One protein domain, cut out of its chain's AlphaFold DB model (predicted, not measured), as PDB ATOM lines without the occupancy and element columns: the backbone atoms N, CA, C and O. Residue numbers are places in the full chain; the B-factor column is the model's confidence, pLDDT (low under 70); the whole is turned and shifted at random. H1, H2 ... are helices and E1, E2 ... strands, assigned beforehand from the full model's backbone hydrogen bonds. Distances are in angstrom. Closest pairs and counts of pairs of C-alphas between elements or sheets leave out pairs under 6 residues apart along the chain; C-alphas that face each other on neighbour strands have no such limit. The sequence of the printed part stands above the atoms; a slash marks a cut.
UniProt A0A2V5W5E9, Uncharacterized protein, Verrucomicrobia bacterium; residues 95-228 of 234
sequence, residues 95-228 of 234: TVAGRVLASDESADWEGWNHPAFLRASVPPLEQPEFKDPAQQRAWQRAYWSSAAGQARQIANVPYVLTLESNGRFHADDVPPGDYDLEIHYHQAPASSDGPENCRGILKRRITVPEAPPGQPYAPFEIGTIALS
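What this domain is: This is residues 95 to 228 of the 234 residues of an uncharacterized protein of Verrucomicrobia bacterium (UniProt A0A2V5W5E9). Two small three-stranded sheets sit face to face as a twisted sandwich, E3 E1 E6 on E2 E4 E5, and from it reaches one long arm, made of residues 121 to 132, H1 and H2, with H1 at its far end. At the tip of the hairpin of E4 and E5, residues 190 to 195 stick out. The printed part has 134 residues, with two named helices and six named strands in the order E1 E2 H1 H2 E3 E4 E5 E6, class mixed; the first sheet is mixed, the second antiparallel. The whole is loose, radius of gyration of the C-alphas 18.6 A, and flat, spanning 52 by 51 by 21 A.

How they stand to each other: Begin at E1, residues 95 to 102: it is antiparallel to E3, residues 168 to 174, with N 98 and O 169 3.0 A apart, and parallel to E6, residues 220 to 227, with N 99 and O 223 3.0 A apart. In the other sheet E4, residues 177 to 187, is antiparallel to E2, residues 116 to 120, where N 117 and O 182 are 2.9 A apart, and to E5, residues 197 to 208, where N 181 and O 204 are 2.8 A apart. The sheets' facing parts are 9.5 A centre to centre. H1, residues 133 to 145, and H2, residues 147 to 155, only just touch, only at the corner, with 3 pairs of C-alphas within 8 A; the closest are Tyr 143 and Gly 149, 5.3 A. In both helices every O i to N i+4 pair is within hydrogen-bond range.

Where its parts are: Find C-alpha 95 at (-23.961, 47.518, -35.956), where E1 begins. E4 runs 31.9 A, E5 30.9 A. E6 ends at C-alpha 227, (-35.445, 31.351, -44.514).

The domain as a whole: The farthest C-alphas, Asp 132 and Gly 214, are 54.7 A apart. The printed part has no cut; the links E1 to E2, E2 to H1, H2 to E3 and E5 to E6 are long. Residues 194 to 195 are under pLDDT 70.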
ATOM      1  N   THR A  95     -22.928  47.904 -34.993       95.56
ATOM      2  CA  THR A  95     -23.961  47.518 -35.956       95.56
ATOM      3  C   THR A  95     -23.862  46.021 -36.215       95.56
ATOM      4  O   THR A  95     -22.811  45.545 -36.629       95.56
ATOM      5  N   VAL A  96     -24.936  45.272 -35.997       97.44
ATOM      6  CA  VAL A  96     -25.063  43.884 -36.457       97.44
ATOM      7  C   VAL A  96     -25.840  43.915 -37.756       97.44
ATOM      8  O   VAL A  96     -26.931  44.475 -37.785       97.44
ATOM      9  N   ALA A  97     -25.288  43.334 -38.818       97.56
ATOM     10  CA  ALA A  97     -25.879  43.364 -40.149       97.56
ATOM     11  C   ALA A  97     -25.804  41.996 -40.830       97.56
ATOM     12  O   ALA A  97     -24.961  41.164 -40.496       97.56
ATOM     13  N   GLY A  98     -26.705  41.757 -41.775       97.44
ATOM     14  CA  GLY A  98     -26.713  40.550 -42.587       97.44
ATOM     15  C   GLY A  98     -27.763  40.615 -43.686       97.44
ATOM     16  O   GLY A  98     -28.336  41.670 -43.965       97.44
ATOM     17  N   ARG A  99     -28.015  39.472 -44.322       96.06
ATOM     18  CA  ARG A  99     -29.064  39.332 -45.336       96.06
ATOM     19  C   ARG A  99     -29.865  38.060 -45.113       96.06
ATOM     20  O   ARG A  99     -29.283  36.997 -44.923       96.06
ATOM     21  N   VAL A 100     -31.186  38.152 -45.167       94.94
ATOM     22  CA  VAL A 100     -32.076  36.994 -45.221       94.94
ATOM     23  C   VAL A 100     -32.475  36.733 -46.673       94.94
ATOM     24  O   VAL A 100     -32.790  37.658 -47.416       94.94
ATOM     25  N   LEU A 101     -32.425  35.469 -47.090       93.38
ATOM     26  CA  LEU A 101     -32.948  35.009 -48.375       93.38
ATOM     27  C   LEU A 101     -34.103  34.057 -48.107       93.38
ATOM     28  O   LEU A 101     -33.903  32.990 -47.527       93.38
ATOM     29  N   ALA A 102     -35.306  34.444 -48.512       91.06
ATOM     30  CA  ALA A 102     -36.434  33.530 -48.502       91.06
ATOM     31  C   ALA A 102     -36.221  32.421 -49.545       91.06
ATOM     32  O   ALA A 102     -35.620  32.650 -50.590       91.06
ATOM     33  N   SER A 103     -36.742  31.221 -49.278       87.88
ATOM     34  CA  SER A 103     -36.761  30.117 -50.248       87.88
ATOM     35  C   SER A 103     -37.621  30.411 -51.484       87.88
ATOM     36  O   SER A 103     -37.533  29.697 -52.475       87.88
ATOM     37  N   ASP A 104     -38.472  31.429 -51.395       83.25
ATOM     38  CA  ASP A 104     -39.287  31.979 -52.471       83.25
ATOM     39  C   ASP A 104     -38.662  33.312 -52.904       83.25
ATOM     40  O   ASP A 104     -38.654  34.271 -52.131       83.25
ATOM     41  N   GLU A 105     -38.113  33.377 -54.120       74.88
ATOM     42  CA  GLU A 105     -37.448  34.587 -54.631       74.88
ATOM     43  C   GLU A 105     -38.418  35.758 -54.861       74.88
ATOM     44  O   GLU A 105     -37.980  36.901 -54.968       74.88
ATOM     45  N   SER A 106     -39.729  35.491 -54.894       75.44
ATOM     46  CA  SER A 106     -40.774  36.517 -54.988       75.44
ATOM     47  C   SER A 106     -41.191  37.101 -53.635       75.44
ATOM     48  O   SER A 106     -42.101  37.928 -53.579       75.44
ATOM     49  N   ALA A 107     -40.545  36.677 -52.544       80.56
ATOM     50  CA  ALA A 107     -40.828  37.171 -51.209       80.56
ATOM     51  C   ALA A 107     -40.645  38.695 -51.122       80.56
ATOM     52  O   ALA A 107     -39.546  39.223 -51.299       80.56
ATOM     53  N   ASP A 108     -41.734  39.384 -50.801       81.56
ATOM     54  CA  ASP A 108     -41.784  40.824 -50.611       81.56
ATOM     55  C   ASP A 108     -41.586  41.152 -49.129       81.56
ATOM     56  O   ASP A 108     -42.431  40.839 -48.290       81.56
ATOM     57  N   TRP A 109     -40.445  41.763 -48.812       84.12
ATOM     58  CA  TRP A 109     -40.089  42.196 -47.459       84.12
ATOM     59  C   TRP A 109     -40.580  43.612 -47.115       84.12
ATOM     60  O   TRP A 109     -40.442  44.042 -45.969       84.12
ATOM     61  N   GLU A 110     -41.128  44.349 -48.085       81.62
ATOM     62  CA  GLU A 110     -41.727  45.677 -47.883       81.62
ATOM     63  C   GLU A 110     -43.254  45.617 -47.761       81.62
ATOM     64  O   GLU A 110     -43.851  46.482 -47.115       81.62
ATOM     65  N   GLY A 111     -43.881  44.593 -48.343       75.75
ATOM     66  CA  GLY A 111     -45.333  44.473 -48.464       75.75
ATOM     67  C   GLY A 111     -46.101  44.356 -47.149       75.75
ATOM     68  O   GLY A 111     -47.309  44.602 -47.129       75.75
ATOM     69  N   TRP A 112     -45.444  43.996 -46.041       82.81
ATOM     70  CA  TRP A 112     -46.101  43.896 -44.737       82.81
ATOM     71  C   TRP A 112     -45.164  44.146 -43.544       82.81
ATOM     72  O   TRP A 112     -43.994  44.510 -43.670       82.81
ATOM     73  N   ASN A 113     -45.697  43.984 -42.331       84.25
ATOM     74  CA  ASN A 113     -44.900  43.970 -41.116       84.25
ATOM     75  C   ASN A 113     -44.204  42.611 -40.950       84.25
ATOM     76  O   ASN A 113     -44.861  41.593 -40.739       84.25
ATOM     77  N   HIS A 114     -42.873  42.620 -40.987       89.69
ATOM     78  CA  HIS A 114     -42.015  41.454 -40.783       89.69
ATOM     79  C   HIS A 114     -41.243  41.623 -39.468       89.69
ATOM     80  O   HIS A 114     -40.241  42.343 -39.443       89.69
ATOM     81  N   PRO A 115     -41.700  41.019 -38.351       92.12
ATOM     82  CA  PRO A 115     -40.968  41.066 -37.092       92.12
ATOM     83  C   PRO A 115     -39.531  40.565 -37.261       92.12
ATOM     84  O   PRO A 115     -39.300  39.415 -37.627       92.12
ATOM     85  N   ALA A 116     -38.564  41.434 -36.984       95.06
ATOM     86  CA  ALA A 116     -37.147  41.125 -37.086       95.06
ATOM     87  C   ALA A 116     -36.421  41.731 -35.885       95.06
ATOM     88  O   ALA A 116     -36.491  42.938 -35.648       95.06
ATOM     89  N   PHE A 117     -35.756  40.896 -35.092       96.81
ATOM     90  CA  PHE A 117     -35.086  41.348 -33.879       96.81
ATOM     91  C   PHE A 117     -33.958  40.421 -33.419       96.81
ATOM     92  O   PHE A 117     -33.936  39.226 -33.708       96.81
ATOM     93  N   LEU A 118     -33.047  40.986 -32.627       97.56
ATOM     94  CA  LEU A 118     -32.122  40.251 -31.769       97.56
ATOM     95  C   LEU A 118     -32.640  40.287 -30.333       97.56
ATOM     96  O   LEU A 118     -32.934  41.358 -29.803       97.56
ATOM     97  N   ARG A 119     -32.709  39.137 -29.669       96.19
ATOM     98  CA  ARG A 119     -32.987  39.058 -28.230       96.19
ATOM     99  C   ARG A 119     -31.752  38.547 -27.515       96.19
ATOM    100  O   ARG A 119     -31.173  37.568 -27.965       96.19
ATOM    101  N   ALA A 120     -31.355  39.183 -26.415       96.12
ATOM    102  CA  ALA A 120     -30.261  38.652 -25.610       96.12
ATOM    103  C   ALA A 120     -30.609  37.226 -25.154       96.12
ATOM    104  O   ALA A 120     -31.714  36.983 -24.655       96.12
ATOM    105  N   SER A 121     -29.678  36.288 -25.324       94.50
ATOM    106  CA  SER A 121     -29.859  34.905 -24.892       94.50
ATOM    107  C   SER A 121     -29.778  34.830 -23.368       94.50
ATOM    108  O   SER A 121     -28.720  34.644 -22.773       94.50
ATOM    109  N   VAL A 122     -30.927  35.001 -22.716       91.12
ATOM    110  CA  VAL A 122     -31.067  34.868 -21.264       91.12
ATOM    111  C   VAL A 122     -31.415  33.420 -20.897       91.12
ATOM    112  O   VAL A 122     -32.372  32.876 -21.457       91.12
ATOM    113  N   PRO A 123     -30.712  32.786 -19.936       90.31
ATOM    114  CA  PRO A 123     -31.066  31.451 -19.454       90.31
ATOM    115  C   PRO A 123     -32.534  31.397 -19.024       90.31
ATOM    116  O   PRO A 123     -33.022  32.414 -18.522       90.31
ATOM    117  N   PRO A 124     -33.265  30.279 -19.179       91.75
ATOM    118  CA  PRO A 124     -34.642  30.158 -18.700       91.75
ATOM    119  C   PRO A 124     -34.798  30.608 -17.241       91.75
ATOM    120  O   PRO A 124     -33.877  30.496 -16.438       91.75
ATOM    121  N   LEU A 125     -35.952  31.188 -16.903       92.88
ATOM    122  CA  LEU A 125     -36.226  31.563 -15.520       92.88
ATOM    123  C   LEU A 125     -36.551  30.290 -14.747       92.88
ATOM    124  O   LEU A 125     -37.608  29.707 -14.978       92.88
ATOM    125  N   GLU A 126     -35.675  29.890 -13.833       90.19
ATOM    126  CA  GLU A 126     -35.973  28.822 -12.884       90.19
ATOM    127  C   GLU A 126     -37.058  29.307 -11.918       90.19
ATOM    128  O   GLU A 126     -36.861  30.240 -11.136       90.19
ATOM    129  N   GLN A 127     -38.244  28.712 -12.032       89.50
ATOM    130  CA  GLN A 127     -39.378  29.005 -11.165       89.50
ATOM    131  C   GLN A 127     -39.538  27.852 -10.173       89.50
ATOM    132  O   GLN A 127     -39.524  26.698 -10.602       89.50
ATOM    133  N   PRO A 128     -39.721  28.134  -8.872       92.19
ATOM    134  CA  PRO A 128     -40.142  27.113  -7.925       92.19
ATOM    135  C   PRO A 128     -41.465  26.471  -8.358       92.19
ATOM    136  O   PRO A 128     -42.299  27.114  -8.998       92.19
ATOM    137  N   GLU A 129     -41.691  25.222  -7.964       93.69
ATOM    138  CA  GLU A 129     -43.013  24.618  -8.099       93.69
ATOM    139  C   GLU A 129     -43.981  25.236  -7.085       93.69
ATOM    140  O   GLU A 129     -43.687  25.327  -5.889       93.69
ATOM    141  N   PHE A 130     -45.162  25.639  -7.553       93.69
ATOM    142  CA  PHE A 130     -46.206  26.213  -6.707       93.69
ATOM    143  C   PHE A 130     -47.438  25.316  -6.712       93.69
ATOM    144  O   PHE A 130     -47.966  24.980  -7.768       93.69
ATOM    145  N   LYS A 131     -47.937  24.979  -5.521       92.25
ATOM    146  CA  LYS A 131     -49.202  24.240  -5.348       92.25
ATOM    147  C   LYS A 131     -50.429  25.156  -5.303       92.25
ATOM    148  O   LYS A 131     -51.555  24.679  -5.366       92.25
ATOM    149  N   ASP A 132     -50.206  26.462  -5.169       94.88
ATOM    150  CA  ASP A 132     -51.238  27.479  -4.980       94.88
ATOM    151  C   ASP A 132     -50.968  28.694  -5.893       94.88
ATOM    152  O   ASP A 132     -49.891  29.302  -5.812       94.88
ATOM    153  N   PRO A 133     -51.943  29.107  -6.726       94.38
ATOM    154  CA  PRO A 133     -51.836  30.308  -7.550       94.38
ATOM    155  C   PRO A 133     -51.513  31.592  -6.769       94.38
ATOM    156  O   PRO A 133     -50.898  32.506  -7.324       94.38
ATOM    157  N   ALA A 134     -51.921  31.717  -5.501       94.69
ATOM    158  CA  ALA A 134     -51.595  32.894  -4.696       94.69
ATOM    159  C   ALA A 134     -50.100  32.953  -4.346       94.69
ATOM    160  O   ALA A 134     -49.494  34.024  -4.459       94.69
ATOM    161  N   GLN A 135     -49.491  31.809  -4.019       94.50
ATOM    162  CA  GLN A 135     -48.045  31.694  -3.793       94.50
ATOM    163  C   GLN A 135     -47.259  32.032  -5.061       94.50
ATOM    164  O   GLN A 135     -46.324  32.833  -5.009       94.50
ATOM    165  N   GLN A 136     -47.697  31.517  -6.213       93.75
ATOM    166  CA  GLN A 136     -47.079  31.834  -7.501       93.75
ATOM    167  C   GLN A 136     -47.126  33.339  -7.803       93.75
ATOM    168  O   GLN A 136     -46.106  33.937  -8.148       93.75
ATOM    169  N   ARG A 137     -48.286  33.990  -7.627       92.50
ATOM    170  CA  ARG A 137     -48.425  35.445  -7.838       92.50
ATOM    171  C   ARG A 137     -47.554  36.262  -6.883       92.50
ATOM    172  O   ARG A 137     -46.992  37.278  -7.294       92.50
ATOM    173  N   ALA A 138     -47.450  35.847  -5.619       93.00
ATOM    174  CA  ALA A 138     -46.605  36.512  -4.630       93.00
ATOM    175  C   ALA A 138     -45.119  36.411  -5.006       93.00
ATOM    176  O   ALA A 138     -44.420  37.427  -5.012       93.00
ATOM    177  N   TRP A 139     -44.665  35.220  -5.408       94.44
ATOM    178  CA  TRP A 139     -43.302  35.009  -5.891       94.44
ATOM    179  C   TRP A 139     -43.010  35.819  -7.158       94.44
ATOM    180  O   TRP A 139     -42.010  36.530  -7.201       94.44
ATOM    181  N   GLN A 140     -43.904  35.801  -8.154       92.50
ATOM    182  CA  GLN A 140     -43.744  36.583  -9.387       92.50
ATOM    183  C   GLN A 140     -43.612  38.078  -9.085       92.50
ATOM    184  O   GLN A 140     -42.720  38.744  -9.611       92.50
ATOM    185  N   ARG A 141     -44.468  38.612  -8.205       92.44
ATOM    186  CA  ARG A 141     -44.400  40.017  -7.784       92.44
ATOM    187  C   ARG A 141     -43.059  40.341  -7.132       92.44
ATOM    188  O   ARG A 141     -42.468  41.372  -7.459       92.44
ATOM    189  N   ALA A 142     -42.585  39.483  -6.229       94.12
ATOM    190  CA  ALA A 142     -41.305  39.659  -5.554       94.12
ATOM    191  C   ALA A 142     -40.133  39.603  -6.547       94.12
ATOM    192  O   ALA A 142     -39.322  40.529  -6.591       94.12
ATOM    193  N   TYR A 143     -40.095  38.582  -7.408       94.69
ATOM    194  CA  TYR A 143     -39.050  38.403  -8.413       94.69
ATOM    195  C   TYR A 143     -38.988  39.588  -9.380       94.69
ATOM    196  O   TYR A 143     -37.936  40.212  -9.507       94.69
ATOM    197  N   TRP A 144     -40.104  39.974 -10.005       92.50
ATOM    198  CA  TRP A 144     -40.120  41.092 -10.956       92.50
ATOM    199  C   TRP A 144     -39.868  42.451 -10.294       92.50
ATOM    200  O   TRP A 144     -39.444  43.386 -10.964       92.50
ATOM    201  N   SER A 145     -40.078  42.588  -8.984       91.56
ATOM    202  CA  SER A 145     -39.691  43.801  -8.250       91.56
ATOM    203  C   SER A 145     -38.201  43.833  -7.880       91.56
ATOM    204  O   SER A 145     -37.680  44.908  -7.595       91.56
ATOM    205  N   SER A 146     -37.510  42.689  -7.905       93.44
ATOM    206  CA  SER A 146     -36.082  42.579  -7.586       93.44
ATOM    207  C   SER A 146     -35.174  43.127  -8.695       93.44
ATOM    208  O   SER A 146     -35.578  43.252  -9.853       93.44
ATOM    209  N   ALA A 147     -33.907  43.391  -8.359       93.06
ATOM    210  CA  ALA A 147     -32.898  43.790  -9.341       93.06
ATOM    211  C   ALA A 147     -32.707  42.736 -10.451       93.06
ATOM    212  O   ALA A 147     -32.624  43.103 -11.622       93.06
ATOM    213  N   ALA A 148     -32.711  41.444 -10.104       93.81
ATOM    214  CA  ALA A 148     -32.562  40.349 -11.065       93.81
ATOM    215  C   ALA A 148     -33.750  40.267 -12.037       93.81
ATOM    216  O   ALA A 148     -33.561  40.156 -13.247       93.81
ATOM    217  N   GLY A 149     -34.980  40.393 -11.528       94.25
ATOM    218  CA  GLY A 149     -36.176  40.419 -12.370       94.25
ATOM    219  C   GLY A 149     -36.207  41.624 -13.306       94.25
ATOM    220  O   GLY A 149     -36.497  41.474 -14.488       94.25
ATOM    221  N   GLN A 150     -35.837  42.808 -12.819       93.56
ATOM    222  CA  GLN A 150     -35.766  44.010 -13.654       93.56
ATOM    223  C   GLN A 150     -34.674  43.912 -14.726       93.56
ATOM    224  O   GLN A 150     -34.933  44.237 -15.883       93.56
ATOM    225  N   ALA A 151     -33.482  43.417 -14.375       93.31
ATOM    226  CA  ALA A 151     -32.407  43.173 -15.336       93.31
ATOM    227  C   ALA A 151     -32.849  42.176 -16.415       93.31
ATOM    228  O   ALA A 151     -32.679  42.431 -17.606       93.31
ATOM    229  N   ARG A 152     -33.518  41.090 -16.010       94.75
ATOM    230  CA  ARG A 152     -34.103  40.118 -16.936       94.75
ATOM    231  C   ARG A 152     -35.172  40.741 -17.832       94.75
ATOM    232  O   ARG A 152     -35.243  40.394 -19.006       94.75
ATOM    233  N   GLN A 153     -36.014  41.628 -17.309       93.38
ATOM    234  CA  GLN A 153     -37.043  42.294 -18.107       93.38
ATOM    235  C   GLN A 153     -36.419  43.202 -19.175       93.38
ATOM    236  O   GLN A 153     -36.863  43.177 -20.318       93.38
ATOM    237  N   ILE A 154     -35.366  43.947 -18.822       93.81
ATOM    238  CA  ILE A 154     -34.613  44.792 -19.760       93.81
ATOM    239  C   ILE A 154     -33.931  43.935 -20.829       93.81
ATOM    240  O   ILE A 154     -34.090  44.217 -22.009       93.81
ATOM    241  N   ALA A 155     -33.251  42.853 -20.436       94.00
ATOM    242  CA  ALA A 155     -32.588  41.937 -21.367       94.00
ATOM    243  C   ALA A 155     -33.560  41.220 -22.325       94.00
ATOM    244  O   ALA A 155     -33.169  40.786 -23.403       94.00
ATOM    245  N   ASN A 156     -34.837  41.095 -21.945       93.62
ATOM    246  CA  ASN A 156     -35.882  40.546 -22.809       93.62
ATOM    247  C   ASN A 156     -36.461  41.556 -23.803       93.62
ATOM    248  O   ASN A 156     -37.231  41.146 -24.676       93.62
ATOM    249  N   VAL A 157     -36.135  42.847 -23.683       94.62
ATOM    250  CA  VAL A 157     -36.483  43.813 -24.721       94.62
ATOM    251  C   VAL A 157     -35.526  43.619 -25.894       94.62
ATOM    252  O   VAL A 157     -34.313  43.641 -25.687       94.62
ATOM    253  N   PRO A 158     -36.045  43.394 -27.109       95.88
ATOM    254  CA  PRO A 158     -35.195  43.126 -28.253       95.88
ATOM    255  C   PRO A 158     -34.403  44.353 -28.706       95.88
ATOM    256  O   PRO A 158     -34.713  45.491 -28.367       95.88
ATOM    257  N   TYR A 159     -33.422  44.102 -29.562       97.12
ATOM    258  CA  TYR A 159     -32.908  45.069 -30.518       97.12
ATOM    259  C   TYR A 159     -33.660  44.836 -31.828       97.12
ATOM    260  O   TYR A 159     -33.440  43.826 -32.498       97.12
ATOM    261  N   VAL A 160     -34.603  45.719 -32.150       96.44
ATOM    262  CA  VAL A 160     -35.403  45.624 -33.378       96.44
ATOM    263  C   VAL A 160     -34.509  45.915 -34.579       96.44
ATOM    264  O   VAL A 160     -33.736  46.876 -34.571       96.44
ATOM    265  N   LEU A 161     -34.608  45.064 -35.598       95.62
ATOM    266  CA  LEU A 161     -33.859  45.180 -36.840       95.62
ATOM    267  C   LEU A 161     -34.626  46.056 -37.830       95.62
ATOM    268  O   LEU A 161     -35.835  45.909 -38.016       95.62
ATOM    269  N   THR A 162     -33.900  46.927 -38.519       92.44
ATOM    270  CA  THR A 162     -34.356  47.488 -39.790       92.44
ATOM    271  C   THR A 162     -34.200  46.407 -40.848       92.44
ATOM    272  O   THR A 162     -33.129  45.812 -40.944       92.44
ATOM    273  N   LEU A 163     -35.247  46.163 -41.633       90.94
ATOM    274  CA  LEU A 163     -35.263  45.208 -42.737       90.94
ATOM    275  C   LEU A 163     -35.577  45.959 -44.034       90.94
ATOM    276  O   LEU A 163     -36.544  46.718 -44.089       90.94
ATOM    277  N   GLU A 164     -34.726  45.778 -45.037       90.25
ATOM    278  CA  GLU A 164     -34.844  46.342 -46.384       90.25
ATOM    279  C   GLU A 164     -35.546  45.348 -47.330       90.25
ATOM    280  O   GLU A 164     -35.493  44.135 -47.102       90.25
ATOM    281  N   SER A 165     -36.127  45.828 -48.441       86.94
ATOM    282  CA  SER A 165     -36.786  44.993 -49.474       86.94
ATOM    283  C   SER A 165     -35.929  43.845 -49.990       86.94
ATOM    284  O   SER A 165     -36.427  42.767 -50.296       86.94
ATOM    285  N   ASN A 166     -34.621  44.064 -50.110       87.00
ATOM    286  CA  ASN A 166     -33.676  43.076 -50.630       87.00
ATOM    287  C   ASN A 166     -33.289  41.991 -49.594       87.00
ATOM    288  O   ASN A 166     -32.402  41.168 -49.871       87.00
ATOM    289  N   GLY A 167     -33.902  42.021 -48.404       90.62
ATOM    290  CA  GLY A 167     -33.631  41.135 -47.278       90.62
ATOM    291  C   GLY A 167     -32.407  41.529 -46.449       90.62
ATOM    292  O   GLY A 167     -32.047  40.801 -45.525       90.62
ATOM    293  N   ARG A 168     -31.721  42.640 -46.747       94.81
ATOM    294  CA  ARG A 168     -30.679  43.168 -45.860       94.81
ATOM    295  C   ARG A 168     -31.323  43.642 -44.571       94.81
ATOM    296  O   ARG A 168     -32.369  44.283 -44.583       94.81
ATOM    297  N   PHE A 169     -30.675  43.341 -43.461       95.12
ATOM    298  CA  PHE A 169     -31.107  43.816 -42.162       95.12
ATOM    299  C   PHE A 169     -29.942  44.349 -41.355       95.12
ATOM    300  O   PHE A 169     -28.799  43.920 -41.532       95.12
ATOM    301  N   HIS A 170     -30.246  45.259 -40.435       96.06
ATOM    302  CA  HIS A 170     -29.289  45.708 -39.438       96.06
ATOM    303  C   HIS A 170     -29.960  46.171 -38.141       96.06
ATOM    304  O   HIS A 170     -31.099  46.632 -38.143       96.06
ATOM    305  N   ALA A 171     -29.225  46.093 -37.034       95.88
ATOM    306  CA  ALA A 171     -29.494  46.850 -35.815       95.88
ATOM    307  C   ALA A 171     -28.208  47.544 -35.379       95.88
ATOM    308  O   ALA A 171     -27.157  46.913 -35.272       95.88
ATOM    309  N   ASP A 172     -28.310  48.838 -35.107       95.81
ATOM    310  CA  ASP A 172     -27.219  49.625 -34.545       95.81
ATOM    311  C   ASP A 172     -27.112  49.436 -33.031       95.81
ATOM    312  O   ASP A 172     -28.085  49.074 -32.367       95.81
ATOM    313  N   ASP A 173     -25.930  49.734 -32.494       96.00
ATOM    314  CA  ASP A 173     -25.639  49.773 -31.061       96.00
ATOM    315  C   ASP A 173     -26.050  48.511 -30.284       96.00
ATOM    316  O   ASP A 173     -26.675  48.578 -29.217       96.00
ATOM    317  N   VAL A 174     -25.706  47.351 -30.843       96.56
ATOM    318  CA  VAL A 174     -25.884  46.054 -30.192       96.56
ATOM    319  C   VAL A 174     -24.616  45.741 -29.389       96.56
ATOM    320  O   VAL A 174     -23.533  45.651 -29.982       96.56
ATOM    321  N   PRO A 175     -24.712  45.591 -28.054       95.62
ATOM    322  CA  PRO A 175     -23.575  45.223 -27.221       95.62
ATOM    323  C   PRO A 175     -22.976  43.866 -27.618       95.62
ATOM    324  O   PRO A 175     -23.658  43.039 -28.226       95.62
ATOM    325  N   PRO A 176     -21.714  43.598 -27.252       96.62
ATOM    326  CA  PRO A 176     -21.165  42.253 -27.342       96.62
ATOM    327  C   PRO A 176     -21.957  41.285 -26.452       96.62
ATOM    328  O   PRO A 176     -22.405  41.646 -25.360       96.62
ATOM    329  N   GLY A 177     -22.117  40.048 -26.912       96.38
ATOM    330  CA  GLY A 177     -22.850  39.015 -26.184       96.38
ATOM    331  C   GLY A 177     -23.533  37.996 -27.087       96.38
ATOM    332  O   GLY A 177     -23.417  38.045 -28.312       96.38
ATOM    333  N   ASP A 178     -24.260  37.075 -26.462       97.69
ATOM    334  CA  ASP A 178     -25.035  36.049 -27.154       97.69
ATOM    335  C   ASP A 178     -26.477  36.503 -27.372       97.69
ATOM    336  O   ASP A 178     -27.149  36.995 -26.459       97.69
ATOM    337  N   TYR A 179     -26.954  36.303 -28.595       97.75
ATOM    338  CA  TYR A 179     -28.273  36.722 -29.034       97.75
ATOM    339  C   TYR A 179     -28.962  35.621 -29.830       97.75
ATOM    340  O   TYR A 179     -28.342  34.908 -30.619       97.75
ATOM    341  N   ASP A 180     -30.276  35.541 -29.685       97.25
ATOM    342  CA  ASP A 180     -31.143  34.805 -30.589       97.25
ATOM    343  C   ASP A 180     -31.675  35.795 -31.640       97.25
ATOM    344  O   ASP A 180     -32.431  36.720 -31.326       97.25
ATOM    345  N   LEU A 181     -31.224  35.628 -32.887       98.00
ATOM    346  CA  LEU A 181     -31.760  36.297 -34.069       98.00
ATOM    347  C   LEU A 181     -33.065  35.629 -34.466       98.00
ATOM    348  O   LEU A 181     -33.099  34.417 -34.690       98.00
ATOM    349  N   GLU A 182     -34.106  36.436 -34.617       97.06
ATOM    350  CA  GLU A 182     -35.417  35.987 -35.044       97.06
ATOM    351  C   GLU A 182     -35.953  36.906 -36.149       97.06
ATOM    352  O   GLU A 182     -36.034  38.121 -35.970       97.06
ATOM    353  N   ILE A 183     -36.282  36.325 -37.306       96.00
ATOM    354  CA  ILE A 183     -36.865  37.035 -38.454       96.00
ATOM    355  C   ILE A 183     -38.089  36.258 -38.917       96.00
ATOM    356  O   ILE A 183     -38.004  35.068 -39.222       96.00
ATOM    357  N   HIS A 184     -39.224  36.937 -38.971       93.88
ATOM    358  CA  HIS A 184     -40.497  36.382 -39.397       93.88
ATOM    359  C   HIS A 184     -40.827  36.890 -40.792       93.88
ATOM    360  O   HIS A 184     -40.655  38.071 -41.090       93.88
ATOM    361  N   TYR A 185     -41.372  36.018 -41.632       92.75
ATOM    362  CA  TYR A 185     -41.988  36.425 -42.883       92.75
ATOM    363  C   TYR A 185     -43.501  36.267 -42.780       92.75
ATOM    364  O   TYR A 185     -44.011  35.148 -42.687       92.75
ATOM    365  N   HIS A 186     -44.212  37.392 -42.794       88.94
ATOM    366  CA  HIS A 186     -45.666  37.434 -42.783       88.94
ATOM    367  C   HIS A 186     -46.155  37.824 -44.170       88.94
ATOM    368  O   HIS A 186     -45.635  38.750 -44.781       88.94
ATOM    369  N   GLN A 187     -47.167  37.125 -44.662       84.94
ATOM    370  CA  GLN A 187     -47.918  37.561 -45.824       84.94
ATOM    371  C   GLN A 187     -49.057  38.469 -45.361       84.94
ATOM    372  O   GLN A 187     -49.712  38.174 -44.356       84.94
ATOM    373  N   ALA A 188     -49.298  39.553 -46.100       79.56
ATOM    374  CA  ALA A 188     -50.445  40.411 -45.849       79.56
ATOM    375  C   ALA A 188     -51.742  39.578 -45.900       79.56
ATOM    376  O   ALA A 188     -51.910  38.759 -46.814       79.56
ATOM    377  N   PRO A 189     -52.650  39.743 -44.926       77.31
ATOM    378  CA  PRO A 189     -53.925  39.046 -44.954       77.31
ATOM    379  C   PRO A 189     -54.765  39.528 -46.148       77.31
ATOM    380  O   PRO A 189     -54.662  40.676 -46.577       77.31
ATOM    381  N   ALA A 190     -55.623  38.654 -46.684       76.94
ATOM    382  CA  ALA A 190     -56.489  38.984 -47.824       76.94
ATOM    383  C   ALA A 190     -57.523  40.088 -47.510       76.94
ATOM    384  O   ALA A 190     -58.055  40.722 -48.418       76.94
ATOM    385  N   SER A 191     -57.808  40.318 -46.227       76.50
ATOM    386  CA  SER A 191     -58.618  41.420 -45.708       76.50
ATOM    387  C   SER A 191     -57.976  41.981 -44.438       76.50
ATOM    388  O   SER A 191     -57.220  41.283 -43.764       76.50
ATOM    389  N   SER A 192     -58.286  43.230 -44.082       70.44
ATOM    390  CA  SER A 192     -57.729  43.900 -42.895       70.44
ATOM    391  C   SER A 192     -58.017  43.183 -41.570       70.44
ATOM    392  O   SER A 192     -57.249  43.345 -40.628       70.44
ATOM    393  N   ASP A 193     -59.086  42.383 -41.513       70.38
ATOM    394  CA  ASP A 193     -59.507  41.623 -40.324       70.38
ATOM    395  C   ASP A 193     -59.085  40.141 -40.380       70.38
ATOM    396  O   ASP A 193     -59.474  39.339 -39.527       70.38
ATOM    397  N   GLY A 194     -58.330  39.744 -41.409       64.44
ATOM    398  CA  GLY A 194     -57.847  38.375 -41.571       64.44
ATOM    399  C   GLY A 194     -56.743  38.014 -40.564       64.44
ATOM    400  O   GLY A 194     -56.045  38.898 -40.064       64.44
ATOM    401  N   PRO A 195     -56.551  36.717 -40.262       69.25
ATOM    402  CA  PRO A 195     -55.477  36.283 -39.375       69.25
ATOM    403  C   PRO A 195     -54.105  36.624 -39.969       69.25
ATOM    404  O   PRO A 195     -53.904  36.542 -41.183       69.25
ATOM    405  N   GLU A 196     -53.141  36.962 -39.109       72.44
ATOM    406  CA  GLU A 196     -51.748  37.106 -39.535       72.44
ATOM    407  C   GLU A 196     -51.248  35.793 -40.149       72.44
ATOM    408  O   GLU A 196     -51.296  34.737 -39.516       72.44
ATOM    409  N   ASN A 197     -50.730  35.858 -41.376       83.81
ATOM    410  CA  ASN A 197     -50.247  34.681 -42.085       83.81
ATOM    411  C   ASN A 197     -48.714  34.599 -42.028       83.81
ATOM    412  O   ASN A 197     -48.016  35.042 -42.943       83.81
ATOM    413  N   CYS A 198     -48.174  34.059 -40.934       89.12
ATOM    414  CA  CYS A 198     -46.737  33.818 -40.796       89.12
ATOM    415  C   CYS A 198     -46.314  32.599 -41.639       89.12
ATOM    416  O   CYS A 198     -46.547  31.449 -41.254       89.12
ATOM    417  N   ARG A 199     -45.666  32.839 -42.787       91.50
ATOM    418  CA  ARG A 199     -45.200  31.772 -43.690       91.50
ATOM    419  C   ARG A 199     -43.882  31.152 -43.235       91.50
ATOM    420  O   ARG A 199     -43.582  30.035 -43.639       91.50
ATOM    421  N   GLY A 200     -43.086  31.824 -42.409       92.88
ATOM    422  CA  GLY A 200     -41.811  31.272 -41.957       92.88
ATOM    423  C   GLY A 200     -41.173  32.072 -40.835       92.88
ATOM    424  O   GLY A 200     -41.339  33.288 -40.755       92.88
ATOM    425  N   ILE A 201     -40.418  31.375 -39.985       94.94
ATOM    426  CA  ILE A 201     -39.652  31.973 -38.891       94.94
ATOM    427  C   ILE A 201     -38.221  31.443 -38.953       94.94
ATOM    428  O   ILE A 201     -37.987  30.238 -38.848       94.94
ATOM    429  N   LEU A 202     -37.260  32.352 -39.085       95.88
ATOM    430  CA  LEU A 202     -35.839  32.081 -38.916       95.88
ATOM    431  C   LEU A 202     -35.498  32.281 -37.443       95.88
ATOM    432  O   LEU A 202     -35.769  33.348 -36.902       95.88
ATOM    433  N   LYS A 203     -34.857  31.287 -36.823       96.31
ATOM    434  CA  LYS A 203     -34.228  31.412 -35.503       96.31
ATOM    435  C   LYS A 203     -32.776  30.976 -35.589       96.31
ATOM    436  O   LYS A 203     -32.496  29.862 -36.026       96.31
ATOM    437  N   ARG A 204     -31.852  31.836 -35.167       96.44
ATOM    438  CA  ARG A 204     -30.418  31.532 -35.164       96.44
ATOM    439  C   ARG A 204     -29.745  32.162 -33.956       96.44
ATOM    440  O   ARG A 204     -29.853  33.363 -33.754       96.44
ATOM    441  N   ARG A 205     -28.980  31.376 -33.200       97.00
ATOM    442  CA  ARG A 205     -28.084  31.935 -32.187       97.00
ATOM    443  C   ARG A 205     -26.860  32.558 -32.854       97.00
ATOM    444  O   ARG A 205     -26.256  31.938 -33.732       97.00
ATOM    445  N   ILE A 206     -26.504  33.765 -32.436       97.50
ATOM    446  CA  ILE A 206     -25.304  34.483 -32.860       97.50
ATOM    447  C   ILE A 206     -24.563  35.020 -31.635       97.50
ATOM    448  O   ILE A 206     -25.184  35.381 -30.638       97.50
ATOM    449  N   THR A 207     -23.244  35.120 -31.741       97.94
ATOM    450  CA  THR A 207     -22.403  35.794 -30.749       97.94
ATOM    451  C   THR A 207     -21.860  37.060 -31.390       97.94
ATOM    452  O   THR A 207     -21.154  36.994 -32.397       97.94
ATOM    453  N   VAL A 208     -22.216  38.216 -30.835       97.69
ATOM    454  CA  VAL A 208     -21.689  39.520 -31.245       97.69
ATOM    455  C   VAL A 208     -20.363  39.729 -30.510       97.69
ATOM    456  O   VAL A 208     -20.366  39.799 -29.279       97.69
ATOM    457  N   PRO A 209     -19.222  39.799 -31.215       96.62
ATOM    458  CA  PRO A 209     -17.931  39.994 -30.572       96.62
ATOM    459  C   PRO A 209     -17.733  41.455 -30.156       96.62
ATOM    460  O   PRO A 209     -18.362  42.367 -30.701       96.62
ATOM    461  N   GLU A 210     -16.780  41.672 -29.248       94.81
ATOM    462  CA  GLU A 210     -16.263  43.007 -28.934       94.81
ATOM    463  C   GLU A 210     -15.866  43.766 -30.208       94.81
ATOM    464  O   GLU A 210     -15.436  43.191 -31.220       94.81
ATOM    465  N   ALA A 211     -16.039  45.083 -30.175       92.25
ATOM    466  CA  ALA A 211     -15.634  45.930 -31.283       92.25
ATOM    467  C   ALA A 211     -14.096  46.033 -31.348       92.25
ATOM    468  O   ALA A 211     -13.436  46.046 -30.304       92.25
ATOM    469  N   PRO A 212     -13.495  46.141 -32.549       91.56
ATOM    470  CA  PRO A 212     -12.064  46.390 -32.670       91.56
ATOM    471  C   PRO A 212     -11.651  47.682 -31.940       91.56
ATOM    472  O   PRO A 212     -12.406  48.664 -31.963       91.56
ATOM    473  N   PRO A 213     -10.447  47.735 -31.339       91.56
ATOM    474  CA  PRO A 213      -9.943  48.947 -30.700       91.56
ATOM    475  C   PRO A 213     -10.017  50.164 -31.634       91.56
ATOM    476  O   PRO A 213      -9.599  50.103 -32.789       91.56
ATOM    477  N   GLY A 214     -10.570  51.273 -31.136       89.81
ATOM    478  CA  GLY A 214     -10.736  52.513 -31.904       89.81
ATOM    479  C   GLY A 214     -11.899  52.522 -32.904       89.81
ATOM    480  O   GLY A 214     -12.132  53.550 -33.531       89.81
ATOM    481  N   GLN A 215     -12.657  51.427 -33.040       89.06
ATOM    482  CA  GLN A 215     -13.805  51.337 -33.951       89.06
ATOM    483  C   GLN A 215     -15.056  50.782 -33.243       89.06
ATOM    484  O   GLN A 215     -15.574  49.735 -33.637       89.06
ATOM    485  N   PRO A 216     -15.579  51.474 -32.212       87.94
ATOM    486  CA  PRO A 216     -16.665  50.963 -31.368       87.94
ATOM    487  C   PRO A 216     -17.960  50.647 -32.136       87.94
ATOM    488  O   PRO A 216     -18.740  49.816 -31.688       87.94
ATOM    489  N   TYR A 217     -18.155  51.265 -33.306       88.94
ATOM    490  CA  TYR A 217     -19.343  51.108 -34.151       88.94
ATOM    491  C   TYR A 217     -19.102  50.259 -35.412       88.94
ATOM    492  O   TYR A 217     -19.963  50.226 -36.289       88.94
ATOM    493  N   ALA A 218     -17.943  49.596 -35.551       91.00
ATOM    494  CA  ALA A 218     -17.622  48.816 -36.751       91.00
ATOM    495  C   ALA A 218     -18.661  47.708 -37.005       91.00
ATOM    496  O   ALA A 218     -18.927  46.918 -36.098       91.00
ATOM    497  N   PRO A 219     -19.213  47.569 -38.222       94.19
ATOM    498  CA  PRO A 219     -20.265  46.594 -38.490       94.19
ATOM    499  C   PRO A 219     -19.781  45.154 -38.275       94.19
ATOM    500  O   PRO A 219     -18.642  44.812 -38.588       94.19
ATOM    501  N   PHE A 220     -20.630  44.312 -37.693       97.31
ATOM    502  CA  PHE A 220     -20.487  42.864 -37.597       97.31
ATOM    503  C   PHE A 220     -21.426  42.217 -38.612       97.31
ATOM    504  O   PHE A 220     -22.634  42.133 -38.390       97.31
ATOM    505  N   GLU A 221     -20.859  41.788 -39.733       97.25
ATOM    506  CA  GLU A 221     -21.593  41.103 -40.794       97.25
ATOM    507  C   GLU A 221     -21.736  39.615 -40.457       97.25
ATOM    508  O   GLU A 221     -20.746  38.888 -40.380       97.25
ATOM    509  N   ILE A 222     -22.974  39.148 -40.282       97.00
ATOM    510  CA  ILE A 222     -23.289  37.733 -40.006       97.00
ATOM    511  C   ILE A 222     -23.554  36.917 -41.281       97.00
ATOM    512  O   ILE A 222     -23.892  35.729 -41.214       97.00
ATOM    513  N   GLY A 223     -23.381  37.558 -42.440       96.38
ATOM    514  CA  GLY A 223     -23.527  36.966 -43.762       96.38
ATOM    515  C   GLY A 223     -24.980  36.778 -44.189       96.38
ATOM    516  O   GLY A 223     -25.899  37.453 -43.720       96.38
ATOM    517  N   THR A 224     -25.175  35.861 -45.135       96.56
ATOM    518  CA  THR A 224     -26.487  35.530 -45.692       96.56
ATOM    519  C   THR A 224     -27.081  34.296 -45.019       96.56
ATOM    520  O   THR A 224     -26.374  33.319 -44.772       96.56
ATOM    521  N   ILE A 225     -28.379  34.337 -44.715       95.50
ATOM    522  CA  ILE A 225     -29.101  33.288 -43.994       95.50
ATOM    523  C   ILE A 225     -30.366  32.926 -44.768       95.50
ATOM    524  O   ILE A 225     -31.139  33.806 -45.138       95.50
ATOM    525  N   ALA A 226     -30.583  31.636 -45.006       94.50
ATOM    526  CA  ALA A 226     -31.787  31.159 -45.672       94.50
ATOM    527  C   ALA A 226     -32.980  31.107 -44.702       94.50
ATOM    528  O   ALA A 226     -32.838  30.672 -43.557       94.50
ATOM    529  N   LEU A 227     -34.156  31.508 -45.179       94.44
ATOM    530  CA  LEU A 227     -35.445  31.351 -44.514       94.44
ATOM    531  C   LEU A 227     -36.355  30.488 -45.388       94.44
ATOM    532  O   LEU A 227     -36.724  30.879 -46.492       94.44
ATOM    533  N   SER A 228     -36.765  29.333 -44.878       93.31
ATOM    534  CA  SER A 228     -37.761  28.499 -45.548       93.31
ATOM    535  C   SER A 228     -39.169  29.034 -45.295       93.31
ATOM    536  O   SER A 228     -39.553  29.255 -44.144       93.31
TER     537      SER A 228